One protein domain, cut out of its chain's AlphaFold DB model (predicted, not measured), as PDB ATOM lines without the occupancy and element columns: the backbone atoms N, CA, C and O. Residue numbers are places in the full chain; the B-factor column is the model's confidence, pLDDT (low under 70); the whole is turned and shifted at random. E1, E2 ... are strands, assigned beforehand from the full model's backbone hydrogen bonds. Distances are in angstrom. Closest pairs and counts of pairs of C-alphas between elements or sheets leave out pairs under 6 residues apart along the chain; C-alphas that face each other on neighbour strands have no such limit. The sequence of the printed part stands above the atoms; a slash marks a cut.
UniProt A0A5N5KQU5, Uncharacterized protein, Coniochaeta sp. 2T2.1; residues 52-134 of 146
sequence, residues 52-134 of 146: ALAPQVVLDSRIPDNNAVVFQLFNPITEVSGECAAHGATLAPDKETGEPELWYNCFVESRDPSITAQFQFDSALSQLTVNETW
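This is residues 52 to 134 of the 146 residues of an uncharacterized protein of Coniochaeta sp. 2T2.1 (UniProt A0A5N5KQU5). One six-stranded antiparallel sheet is folded back on itself into two leaves, with E1, E2 and E3 facing E5 and E6 and the short strand E4 as the hinge. The twisted sheet curls like part of a barrel that stays open between its edge strands E1 and E6, and the long link of residues 88 to 103 makes a wide loop at one end. The printed part has 83 residues, with six named strands, E1 to E6 in chain order, and no named helix; it is all strand. Its sheet order is E1, E2, E3, E4, E5, E6, a meander, each strand the antiparallel neighbour of the one before. The whole is compact, with a radius of gyration of the C-alphas of 13.4 A, and elongated, spanning 40 by 23 by 19 A.

E1, residues 52 to 58, and E2, residues 68 to 75, form a hairpin at 174 degrees; N 56 and O 70 are within hydrogen-bond range at 2.8 A. E2 forms a hairpin with E3, residues 80 to 87, at 169 degrees, with N 73 and O 82 at 2.7 A. E3 and E4, residues 104 to 108, are antiparallel at 147 degrees, with N 83 and O 107 at 2.8 A. E4 and E5, residues 116 to 122, stand at 142 degrees, with N 104 and O 119 at 2.8 A. The pairing of E4 is staggered: residues 104 to 105 pair with E5, residues 106 to 108 with E3. E5 forms a hairpin with E6, residues 127 to 133, at 164 degrees, with N 118 and O 131 at 2.8 A. Between the leaves, the closest C-alphas of E3 and E5 are those of Cys 84 and Phe 119, 7.4 A apart. E1 and E6 are apart.

E1 begins at C-alpha 52, (-26.678, -51.035, -27.397), and is 15.8 A long. E2 measures 22.4 A and E3 23.3 A from first to last C-alpha. E4 is 12.4 A long and begins at C-alpha 104, (-16.162, -42.429, -33.120). E5 measures 20.5 A; E6 measures 19.9 A and ends at C-alpha 133, (-26.937, -43.926, -41.738).

The two C-alphas farthest apart are those of Arg 62 and Asp 112, 41.3 A. The printed part has no cut. The link from E3 to E4 is long, those from E2 to E3 and E5 to E6 are tight. The mean pLDDT of the printed part is 76.2; 18 residues are under 70, among them 92 to 101.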
ATOM      1  N   ALA A  52     -28.019 -50.651 -27.811       70.94
ATOM      2  CA  ALA A  52     -26.678 -51.035 -27.397       70.94
ATOM      3  C   ALA A  52     -26.767 -52.277 -26.502       70.94
ATOM      4  O   ALA A  52     -27.420 -52.283 -25.455       70.94
ATOM      5  N   LEU A  53     -26.101 -53.339 -26.920       71.38
ATOM      6  CA  LEU A  53     -25.989 -54.601 -26.218       71.38
ATOM      7  C   LEU A  53     -24.685 -54.621 -25.421       71.38
ATOM      8  O   LEU A  53     -23.610 -54.312 -25.937       71.38
ATOM      9  N   ALA A  54     -24.805 -55.012 -24.151       73.56
ATOM     10  CA  ALA A  54     -23.694 -55.173 -23.214       73.56
ATOM     11  C   ALA A  54     -22.694 -53.992 -23.197       73.56
ATOM     12  O   ALA A  54     -21.492 -54.228 -23.346       73.56
ATOM     13  N   PRO A  55     -23.149 -52.735 -23.009       78.00
ATOM     14  CA  PRO A  55     -22.230 -51.611 -22.962       78.00
ATOM     15  C   PRO A  55     -21.279 -51.732 -21.769       78.00
ATOM     16  O   PRO A  55     -21.695 -51.963 -20.632       78.00
ATOM     17  N   GLN A  56     -19.993 -51.561 -22.047       81.19
ATOM     18  CA  GLN A  56     -18.907 -51.510 -21.082       81.19
ATOM     19  C   GLN A  56     -18.283 -50.124 -21.149       81.19
ATOM     20  O   GLN A  56     -17.735 -49.726 -22.176       81.19
ATOM     21  N   VAL A  57     -18.374 -49.393 -20.044       81.69
ATOM     22  CA  VAL A  57     -17.783 -48.065 -19.900       81.69
ATOM     23  C   VAL A  57     -16.811 -48.103 -18.732       81.69
ATOM     24  O   VAL A  57     -17.169 -48.491 -17.619       81.69
ATOM     25  N   VAL A  58     -15.568 -47.724 -19.000       83.56
ATOM     26  CA  VAL A  58     -14.497 -47.589 -18.016       83.56
ATOM     27  C   VAL A  58     -13.991 -46.161 -18.116       83.56
ATOM     28  O   VAL A  58     -13.480 -45.768 -19.158       83.56
ATOM     29  N   LEU A  59     -14.137 -45.388 -17.041       80.94
ATOM     30  CA  LEU A  59     -13.620 -44.025 -16.942       80.94
ATOM     31  C   LEU A  59     -12.725 -43.929 -15.706       80.94
ATOM     32  O   LEU A  59     -13.183 -44.107 -14.577       80.94
ATOM     33  N   ASP A  60     -11.447 -43.635 -15.914       78.19
ATOM     34  CA  ASP A  60     -10.455 -43.424 -14.868       78.19
ATOM     35  C   ASP A  60      -9.824 -42.036 -15.019       78.19
ATOM     36  O   ASP A  60      -8.914 -41.798 -15.810       78.19
ATOM     37  N   SER A  61     -10.278 -41.092 -14.194       77.75
ATOM     38  CA  SER A  61      -9.740 -39.726 -14.184       77.75
ATOM     39  C   SER A  61      -8.277 -39.633 -13.731       77.75
ATOM     40  O   SER A  61      -7.638 -38.602 -13.949       77.75
ATOM     41  N   ARG A  62      -7.736 -40.677 -13.088       80.50
ATOM     42  CA  ARG A  62      -6.337 -40.743 -12.641       80.50
ATOM     43  C   ARG A  62      -5.431 -41.310 -13.724       80.50
ATOM     44  O   ARG A  62      -4.264 -40.930 -13.776       80.50
ATOM     45  N   ILE A  63      -5.962 -42.201 -14.560       83.12
ATOM     46  CA  ILE A  63      -5.257 -42.818 -15.687       83.12
ATOM     47  C   ILE A  63      -6.167 -42.759 -16.928       83.12
ATOM     48  O   ILE A  63      -6.725 -43.782 -17.322       83.12
ATOM     49  N   PRO A  64      -6.316 -41.578 -17.564       77.44
ATOM     50  CA  PRO A  64      -7.261 -41.379 -18.670       77.44
ATOM     51  C   PRO A  64      -6.999 -42.275 -19.882       77.44
ATOM     52  O   PRO A  64      -7.908 -42.572 -20.648       77.44
ATOM     53  N   ASP A  65      -5.765 -42.753 -20.045       81.00
ATOM     54  CA  ASP A  65      -5.398 -43.699 -21.103       81.00
ATOM     55  C   ASP A  65      -6.099 -45.061 -20.967       81.00
ATOM     56  O   ASP A  65      -6.200 -45.796 -21.946       81.00
ATOM     57  N   ASN A  66      -6.616 -45.390 -19.777       82.31
ATOM     58  CA  ASN A  66      -7.403 -46.599 -19.538       82.31
ATOM     59  C   ASN A  66      -8.893 -46.417 -19.850       82.31
ATOM     60  O   ASN A  66      -9.654 -47.377 -19.703       82.31
ATOM     61  N   ASN A  67      -9.328 -45.215 -20.243       84.62
ATOM     62  CA  ASN A  67     -10.726 -44.991 -20.571       84.62
ATOM     63  C   ASN A  67     -11.126 -45.847 -21.773       84.62
ATOM     64  O   ASN A  67     -10.377 -45.979 -22.746       84.62
ATOM     65  N   ALA A  68     -12.317 -46.429 -21.701       86.81
ATOM     66  CA  ALA A  68     -12.867 -47.245 -22.764       86.81
ATOM     67  C   ALA A  68     -14.391 -47.163 -22.770       86.81
ATOM     68  O   ALA A  68     -15.031 -47.236 -21.721       86.81
ATOM     69  N   VAL A  69     -14.960 -47.082 -23.966       87.19
ATOM     70  CA  VAL A  69     -16.388 -47.280 -24.218       87.19
ATOM     71  C   VAL A  69     -16.490 -48.351 -25.286       87.19
ATOM     72  O   VAL A  69     -15.963 -48.171 -26.381       87.19
ATOM     73  N   VAL A  70     -17.120 -49.476 -24.958       88.38
ATOM     74  CA  VAL A  70     -17.258 -50.630 -25.852       88.38
ATOM     75  C   VAL A  70     -18.680 -51.159 -25.772       88.38
ATOM     76  O   VAL A  70     -19.178 -51.431 -24.683       88.38
ATOM     77  N   PHE A  71     -19.347 -51.329 -26.908       86.56
ATOM     78  CA  PHE A  71     -20.675 -51.932 -26.969       86.56
ATOM     79  C   PHE A  71     -20.925 -52.581 -28.330       86.56
ATOM     80  O   PHE A  71     -20.302 -52.235 -29.333       86.56
ATOM     81  N   GLN A  72     -21.858 -53.528 -28.349       85.62
ATOM     82  CA  GLN A  72     -22.386 -54.108 -29.578       85.62
ATOM     83  C   GLN A  72     -23.651 -53.339 -29.959       85.62
ATOM     84  O   GLN A  72     -24.511 -53.098 -29.116       85.62
ATOM     85  N   LEU A  73     -23.766 -52.922 -31.207       84.75
ATOM     86  CA  LEU A  73     -24.936 -52.262 -31.762       84.75
ATOM     87  C   LEU A  73     -25.743 -53.295 -32.540       84.75
ATOM     88  O   LEU A  73     -25.181 -54.015 -33.360       84.75
ATOM     89  N   PHE A  74     -27.051 -53.353 -32.309       80.44
ATOM     90  CA  PHE A  74     -27.953 -54.138 -33.146       80.44
ATOM     91  C   PHE A  74     -29.065 -53.251 -33.699       80.44
ATOM     92  O   PHE A  74     -29.795 -52.612 -32.930       80.44
ATOM     93  N   ASN A  75     -29.196 -53.247 -35.025       73.88
ATOM     94  CA  ASN A  75     -30.294 -52.610 -35.730       73.88
ATOM     95  C   ASN A  75     -31.280 -53.689 -36.221       73.88
ATOM     96  O   ASN A  75     -30.951 -54.457 -37.125       73.88
ATOM     97  N   PRO A  76     -32.499 -53.767 -35.653       68.44
ATOM     98  CA  PRO A  76     -33.472 -54.795 -36.020       68.44
ATOM     99  C   PRO A  76     -34.105 -54.603 -37.406       68.44
ATOM    100  O   PRO A  76     -34.801 -55.503 -37.859       68.44
ATOM    101  N   ILE A  77     -33.917 -53.453 -38.060       69.06
ATOM    102  CA  ILE A  77     -34.525 -53.147 -39.366       69.06
ATOM    103  C   ILE A  77     -33.621 -53.624 -40.493       69.06
ATOM    104  O   ILE A  77     -34.071 -54.284 -41.421       69.06
ATOM    105  N   THR A  78     -32.335 -53.295 -40.399       69.44
ATOM    106  CA  THR A  78     -31.323 -53.752 -41.357       69.44
ATOM    107  C   THR A  78     -30.816 -55.156 -41.022       69.44
ATOM    108  O   THR A  78     -30.115 -55.755 -41.831       69.44
ATOM    109  N   GLU A  79     -31.147 -55.672 -39.831       75.62
ATOM    110  CA  GLU A  79     -30.581 -56.891 -39.233       75.62
ATOM    111  C   GLU A  79     -29.044 -56.858 -39.150       75.62
ATOM    112  O   GLU A  79     -28.376 -57.890 -39.051       75.62
ATOM    113  N   VAL A  80     -28.469 -55.653 -39.167       72.94
ATOM    114  CA  VAL A  80     -27.029 -55.436 -39.122       72.94
ATOM    115  C   VAL A  80     -26.574 -55.282 -37.677       72.94
ATOM    116  O   VAL A  80     -27.201 -54.609 -36.852       72.94
ATOM    117  N   SER A  81     -25.445 -55.920 -37.384       83.19
ATOM    118  CA  SER A  81     -24.724 -55.751 -36.128       83.19
ATOM    119  C   SER A  81     -23.471 -54.914 -36.354       83.19
ATOM    120  O   SER A  81     -22.828 -54.990 -37.405       83.19
ATOM    121  N   GLY A  82     -23.122 -54.104 -35.361       83.94
ATOM    122  CA  GLY A  82     -21.901 -53.314 -35.368       83.94
ATOM    123  C   GLY A  82     -21.156 -53.403 -34.047       83.94
ATOM    124  O   GLY A  82     -21.757 -53.514 -32.984       83.94
ATOM    125  N   GLU A  83     -19.835 -53.310 -34.106       89.56
ATOM    126  CA  GLU A  83     -18.972 -53.187 -32.939       89.56
ATOM    127  C   GLU A  83     -18.534 -51.731 -32.796       89.56
ATOM    128  O   GLU A  83     -17.885 -51.166 -33.678       89.56
ATOM    129  N   CYS A  84     -18.882 -51.106 -31.676       88.62
ATOM    130  CA  CYS A  84     -18.525 -49.725 -31.387       88.62
ATOM    131  C   CYS A  84     -17.524 -49.707 -30.233       88.62
ATOM    132  O   CYS A  84     -17.832 -50.165 -29.130       88.62
ATOM    133  N   ALA A  85     -16.321 -49.188 -30.484       90.12
ATOM    134  CA  ALA A  85     -15.272 -49.106 -29.480       90.12
ATOM    135  C   ALA A  85     -14.468 -47.812 -29.611       90.12
ATOM    136  O   ALA A  85     -14.071 -47.413 -30.706       90.12
ATOM    137  N   ALA A  86     -14.185 -47.190 -28.474       88.62
ATOM    138  CA  ALA A  86     -13.242 -46.092 -28.355       88.62
ATOM    139  C   ALA A  86     -12.384 -46.294 -27.105       88.62
ATOM    140  O   ALA A  86     -12.831 -46.884 -26.117       88.62
ATOM    141  N   HIS A  87     -11.146 -45.806 -27.162       87.31
ATOM    142  CA  HIS A  87     -10.156 -45.961 -26.103       87.31
ATOM    143  C   HIS A  87      -9.317 -44.696 -25.929       87.31
ATOM    144  O   HIS A  87      -9.021 -43.997 -26.901       87.31
ATOM    145  N   GLY A  88      -8.842 -44.490 -24.705       80.69
ATOM    146  CA  GLY A  88      -7.798 -43.527 -24.376       80.69
ATOM    147  C   GLY A  88      -8.306 -42.190 -23.848       80.69
ATOM    148  O   GLY A  88      -9.501 -41.965 -23.674       80.69
ATOM    149  N   ALA A  89      -7.361 -41.280 -23.608       68.12
ATOM    150  CA  ALA A  89      -7.600 -40.012 -22.922       68.12
ATOM    151  C   ALA A  89      -8.569 -39.052 -23.637       68.12
ATOM    152  O   ALA A  89      -9.019 -38.089 -23.023       68.12
ATOM    153  N   THR A  90      -8.879 -39.289 -24.914       67.31
ATOM    154  CA  THR A  90      -9.862 -38.510 -25.682       67.31
ATOM    155  C   THR A  90     -11.309 -38.852 -25.331       67.31
ATOM    156  O   THR A  90     -12.189 -38.090 -25.706       67.31
ATOM    157  N   LEU A  91     -11.532 -39.939 -24.580       70.06
ATOM    158  CA  LEU A  91     -12.793 -40.267 -23.905       70.06
ATOM    159  C   LEU A  91     -12.930 -39.600 -22.523       70.06
ATOM    160  O   LEU A  91     -13.624 -40.087 -21.628       70.06
ATOM    161  N   ALA A  92     -12.128 -38.571 -22.272       58.59
ATOM    162  CA  ALA A  92     -12.345 -37.667 -21.162       58.59
ATOM    163  C   ALA A  92     -12.870 -36.354 -21.754       58.59
ATOM    164  O   ALA A  92     -12.334 -35.900 -22.770       58.59
ATOM    165  N   PRO A  93     -13.856 -35.712 -21.108       56.00
ATOM    166  CA  PRO A  93     -14.450 -34.500 -21.637       56.00
ATOM    167  C   PRO A  93     -13.362 -33.432 -21.743       56.00
ATOM    168  O   PRO A  93     -12.495 -33.328 -20.862       56.00
ATOM    169  N   ASP A  94     -13.399 -32.637 -22.813       57.91
ATOM    170  CA  ASP A  94     -12.527 -31.474 -22.913       57.91
ATOM    171  C   ASP A  94     -12.825 -30.553 -21.723       57.91
ATOM    172  O   ASP A  94     -13.905 -29.972 -21.589       57.91
ATOM    173  N   LYS A  95     -11.841 -30.455 -20.824       55.25
ATOM    174  CA  LYS A  95     -11.935 -29.690 -19.580       55.25
ATOM    175  C   LYS A  95     -12.139 -28.196 -19.824       55.25
ATOM    176  O   LYS A  95     -12.566 -27.515 -18.894       55.25
ATOM    177  N   GLU A  96     -11.796 -27.683 -21.006       53.47
ATOM    178  CA  GLU A  96     -11.917 -26.259 -21.328       53.47
ATOM    179  C   GLU A  96     -13.280 -25.892 -21.919       53.47
ATOM    180  O   GLU A  96     -13.774 -24.796 -21.653       53.47
ATOM    181  N   THR A  97     -13.902 -26.788 -22.690       58.06
ATOM    182  CA  THR A  97     -15.122 -26.474 -23.453       58.06
ATOM    183  C   THR A  97     -16.380 -27.139 -22.899       58.06
ATOM    184  O   THR A  97     -17.462 -26.577 -23.044       58.06
ATOM    185  N   GLY A  98     -16.261 -28.286 -22.216       54.81
ATOM    186  CA  GLY A  98     -17.415 -29.054 -21.737       54.81
ATOM    187  C   GLY A  98     -18.297 -29.612 -22.861       54.81
ATOM    188  O   GLY A  98     -19.415 -30.043 -22.592       54.81
ATOM    189  N   GLU A  99     -17.811 -29.577 -24.105       53.53
ATOM    190  CA  GLU A  99     -18.507 -30.113 -25.270       53.53
ATOM    191  C   GLU A  99     -18.371 -31.646 -25.310       53.53
ATOM    192  O   GLU A  99     -17.323 -32.185 -24.928       53.53
ATOM    193  N   PRO A 100     -19.418 -32.364 -25.760       56.34
ATOM    194  CA  PRO A 100     -19.390 -33.816 -25.850       56.34
ATOM    195  C   PRO A 100     -18.339 -34.288 -26.870       56.34
ATOM    196  O   PRO A 100     -18.039 -33.608 -27.852       56.34
ATOM    197  N   GLU A 101     -17.761 -35.462 -26.603       63.00
ATOM    198  CA  GLU A 101     -16.541 -35.983 -27.237       63.00
ATOM    199  C   GLU A 101     -16.642 -36.160 -28.760       63.00
ATOM    200  O   GLU A 101     -17.703 -36.080 -29.370       63.00
ATOM    201  N   LEU A 102     -15.502 -36.398 -29.407       75.81
ATOM    202  CA  LEU A 102     -15.414 -36.668 -30.843       75.81
ATOM    203  C   LEU A 102     -16.381 -37.793 -31.267       75.81
ATOM    204  O   LEU A 102     -16.634 -38.726 -30.510       75.81
ATOM    205  N   TRP A 103     -16.890 -37.739 -32.499       81.75
ATOM    206  CA  TRP A 103     -17.614 -38.874 -33.079       81.75
ATOM    207  C   TRP A 103     -16.633 -40.009 -33.399       81.75
ATOM    208  O   TRP A 103     -15.632 -39.805 -34.090       81.75
ATOM    209  N   TYR A 104     -16.935 -41.209 -32.910       86.31
ATOM    210  CA  TYR A 104     -16.162 -42.429 -33.120       86.31
ATOM    211  C   TYR A 104     -16.889 -43.350 -34.094       86.31
ATOM    212  O   TYR A 104     -18.086 -43.588 -33.957       86.31
ATOM    213  N   ASN A 105     -16.163 -43.903 -35.063       86.81
ATOM    214  CA  ASN A 105     -16.735 -44.863 -36.004       86.81
ATOM    215  C   ASN A 105     -16.949 -46.221 -35.333       86.81
ATOM    216  O   ASN A 105     -16.060 -46.730 -34.649       86.81
ATOM    217  N   CYS A 106     -18.099 -46.827 -35.596       87.44
ATOM    218  CA  CYS A 106     -18.329 -48.238 -35.339       87.44
ATOM    219  C   CYS A 106     -17.885 -49.064 -36.549       87.44
ATOM    220  O   CYS A 106     -18.015 -48.640 -37.701       87.44
ATOM    221  N   PHE A 107     -17.398 -50.272 -36.295       89.00
ATOM    222  CA  PHE A 107     -17.272 -51.286 -37.326       89.00
ATOM    223  C   PHE A 107     -18.648 -51.904 -37.569       89.00
ATOM    224  O   PHE A 107     -19.245 -52.442 -36.648       89.00
ATOM    225  N   VAL A 108     -19.164 -51.819 -38.791       83.50
ATOM    226  CA  VAL A 108     -20.487 -52.341 -39.150       83.50
ATOM    227  C   VAL A 108     -20.306 -53.574 -40.028       83.50
ATOM    228  O   VAL A 108     -19.678 -53.493 -41.085       83.50
ATOM    229  N   GLU A 109     -20.861 -54.715 -39.618       78.94
ATOM    230  CA  GLU A 109     -20.822 -55.940 -40.418       78.94
ATOM    231  C   GLU A 109     -21.974 -55.937 -41.434       78.94
ATOM    232  O   GLU A 109     -23.004 -56.581 -41.255       78.94
ATOM    233  N   SER A 110     -21.798 -55.176 -42.517       77.31
ATOM    234  CA  SER A 110     -22.761 -55.083 -43.616       77.31
ATOM    235  C   SER A 110     -22.107 -55.348 -44.970       77.31
ATOM    236  O   SER A 110     -20.937 -55.043 -45.200       77.31
ATOM    237  N   ARG A 111     -22.887 -55.916 -45.898       73.06
ATOM    238  CA  ARG A 111     -22.514 -56.011 -47.320       73.06
ATOM    239  C   ARG A 111     -22.791 -54.718 -48.084       73.06
ATOM    240  O   ARG A 111     -22.234 -54.538 -49.163       73.06
ATOM    241  N   ASP A 112     -23.643 -53.858 -47.537       71.88
ATOM    242  CA  ASP A 112     -23.948 -52.545 -48.087       71.88
ATOM    243  C   ASP A 112     -22.997 -51.497 -47.478       71.88
ATOM    244  O   ASP A 112     -23.097 -51.203 -46.281       71.88
ATOM    245  N   PRO A 113     -22.074 -50.919 -48.274       69.12
ATOM    246  CA  PRO A 113     -21.115 -49.925 -47.799       69.12
ATOM    247  C   PRO A 113     -21.754 -48.570 -47.469       69.12
ATOM    248  O   PRO A 113     -21.068 -47.690 -46.950       69.12
ATOM    249  N   SER A 114     -23.029 -48.369 -47.806       70.06
ATOM    250  CA  SER A 114     -23.765 -47.162 -47.447       70.06
ATOM    251  C   SER A 114     -24.176 -47.135 -45.974       70.06
ATOM    252  O   SER A 114     -24.396 -46.052 -45.422       70.06
ATOM    253  N   ILE A 115     -24.221 -48.308 -45.330       74.25
ATOM    254  CA  ILE A 115     -24.545 -48.430 -43.914       74.25
ATOM    255  C   ILE A 115     -23.313 -48.071 -43.090       74.25
ATOM    256  O   ILE A 115     -22.303 -48.778 -43.094       74.25
ATOM    257  N   THR A 116     -23.395 -46.959 -42.367       80.44
ATOM    258  CA  THR A 116     -22.327 -46.488 -41.478       80.44
ATOM    259  C   THR A 116     -22.906 -46.154 -40.116       80.44
ATOM    260  O   THR A 116     -24.011 -45.630 -40.026       80.44
ATOM    261  N   ALA A 117     -22.161 -46.437 -39.050       83.31
ATOM    262  CA  ALA A 117     -22.555 -46.085 -37.693       83.31
ATOM    263  C   ALA A 117     -21.414 -45.359 -36.986       83.31
ATOM    264  O   ALA A 117     -20.243 -45.729 -37.104       83.31
ATOM    265  N   GLN A 118     -21.768 -44.316 -36.249       85.06
ATOM    266  CA  GLN A 118     -20.876 -43.538 -35.407       85.06
ATOM    267  C   GLN A 118     -21.522 -43.330 -34.044       85.06
ATOM    268  O   GLN A 118     -22.746 -43.295 -33.921       85.06
ATOM    269  N   PHE A 119     -20.708 -43.153 -33.014       85.50
ATOM    270  CA  PHE A 119     -21.194 -42.858 -31.679       85.50
ATOM    271  C   PHE A 119     -20.410 -41.732 -31.023       85.50
ATOM    272  O   PHE A 119     -19.266 -41.454 -31.368       85.50
ATOM    273  N   GLN A 120     -21.053 -41.107 -30.052       83.81
ATOM    274  CA  GLN A 120     -20.489 -40.100 -29.178       83.81
ATOM    275  C   GLN A 120     -20.861 -40.472 -27.746       83.81
ATOM    276  O   GLN A 120     -21.973 -40.943 -27.486       83.81
ATOM    277  N   PHE A 121     -19.932 -40.270 -26.819       78.56
ATOM    278  CA  PHE A 121     -20.177 -40.470 -25.403       78.56
ATOM    279  C   PHE A 121     -20.014 -39.143 -24.661       78.56
ATOM    280  O   PHE A 121     -18.994 -38.469 -24.765       78.56
ATOM    281  N   ASP A 122     -21.054 -38.749 -23.934       74.69
ATOM    282  CA  ASP A 122     -21.008 -37.632 -23.001       74.69
ATOM    283  C   ASP A 122     -20.787 -38.207 -21.602       74.69
ATOM    284  O   ASP A 122     -21.698 -38.736 -20.957       74.69
ATOM    285  N   SER A 123     -19.546 -38.112 -21.137       71.75
ATOM    286  CA  SER A 123     -19.136 -38.583 -19.820       71.75
ATOM    287  C   SER A 123     -19.711 -37.746 -18.670       71.75
ATOM    288  O   SER A 123     -19.881 -38.277 -17.571       71.75
ATOM    289  N   ALA A 124     -20.074 -36.478 -18.897       71.25
ATOM    290  CA  ALA A 124     -20.706 -35.627 -17.887       71.25
ATOM    291  C   ALA A 124     -22.171 -36.021 -17.646       71.25
ATOM    292  O   ALA A 124     -22.641 -35.996 -16.507       71.25
ATOM    293  N   LEU A 125     -22.879 -36.420 -18.705       70.19
ATOM    294  CA  LEU A 125     -24.270 -36.880 -18.651       70.19
ATOM    295  C   LEU A 125     -24.407 -38.405 -18.561       70.19
ATOM    296  O   LEU A 125     -25.517 -38.910 -18.390       70.19
ATOM    297  N   SER A 126     -23.293 -39.142 -18.660       72.44
ATOM    298  CA  SER A 126     -23.279 -40.606 -18.809       72.44
ATOM    299  C   SER A 126     -24.214 -41.073 -19.932       72.44
ATOM    300  O   SER A 126     -24.971 -42.037 -19.782       72.44
ATOM    301  N   GLN A 127     -24.189 -40.345 -21.048       74.62
ATOM    302  CA  GLN A 127     -25.101 -40.518 -22.169       74.62
ATOM    303  C   GLN A 127     -24.342 -41.023 -23.395       74.62
ATOM    304  O   GLN A 127     -23.293 -40.497 -23.756       74.62
ATOM    305  N   LEU A 128     -24.897 -42.046 -24.040       78.50
ATOM    306  CA  LEU A 128     -24.400 -42.569 -25.305       78.50
ATOM    307  C   LEU A 128     -25.338 -42.120 -26.426       78.50
ATOM    308  O   LEU A 128     -26.536 -42.405 -26.383       78.50
ATOM    309  N   THR A 129     -24.779 -41.470 -27.437       79.31
ATOM    310  CA  THR A 129     -25.490 -41.062 -28.648       79.31
ATOM    311  C   THR A 129     -24.961 -41.886 -29.808       79.31
ATOM    312  O   THR A 129     -23.754 -41.953 -30.019       79.31
ATOM    313  N   VAL A 130     -25.853 -42.508 -30.575       79.50
ATOM    314  CA  VAL A 130     -25.497 -43.264 -31.784       79.50
ATOM    315  C   VAL A 130     -26.189 -42.627 -32.979       79.50
ATOM    316  O   VAL A 130     -27.384 -42.324 -32.925       79.50
ATOM    317  N   ASN A 131     -25.421 -42.437 -34.046       76.62
ATOM    318  CA  ASN A 131     -25.884 -41.997 -35.346       76.62
ATOM    319  C   ASN A 131     -25.569 -43.092 -36.366       76.62
ATOM    320  O   ASN A 131     -24.404 -43.415 -36.598       76.62
ATOM    321  N   GLU A 132     -26.607 -43.662 -36.961       72.62
ATOM    322  CA  GLU A 132     -26.493 -44.648 -38.023       72.62
ATOM    323  C   GLU A 132     -27.122 -44.073 -39.290       72.62
ATOM    324  O   GLU A 132     -28.181 -43.451 -39.261       72.62
ATOM    325  N   THR A 133     -26.436 -44.253 -40.410       69.44
ATOM    326  CA  THR A 133     -26.937 -43.926 -41.738       69.44
ATOM    327  C   THR A 133     -27.250 -45.224 -42.452       69.44
ATOM    328  O   THR A 133     -26.379 -46.083 -42.537       69.44
ATOM    329  N   TRP A 134     -28.455 -45.341 -43.004       67.88
ATOM    330  CA  TRP A 134     -28.823 -46.401 -43.937       67.88
ATOM    331  C   TRP A 134     -29.502 -45.797 -45.165       67.88
ATOM    332  O   TRP A 134     -30.203 -44.786 -45.073       67.88
TER     333      TRP A 134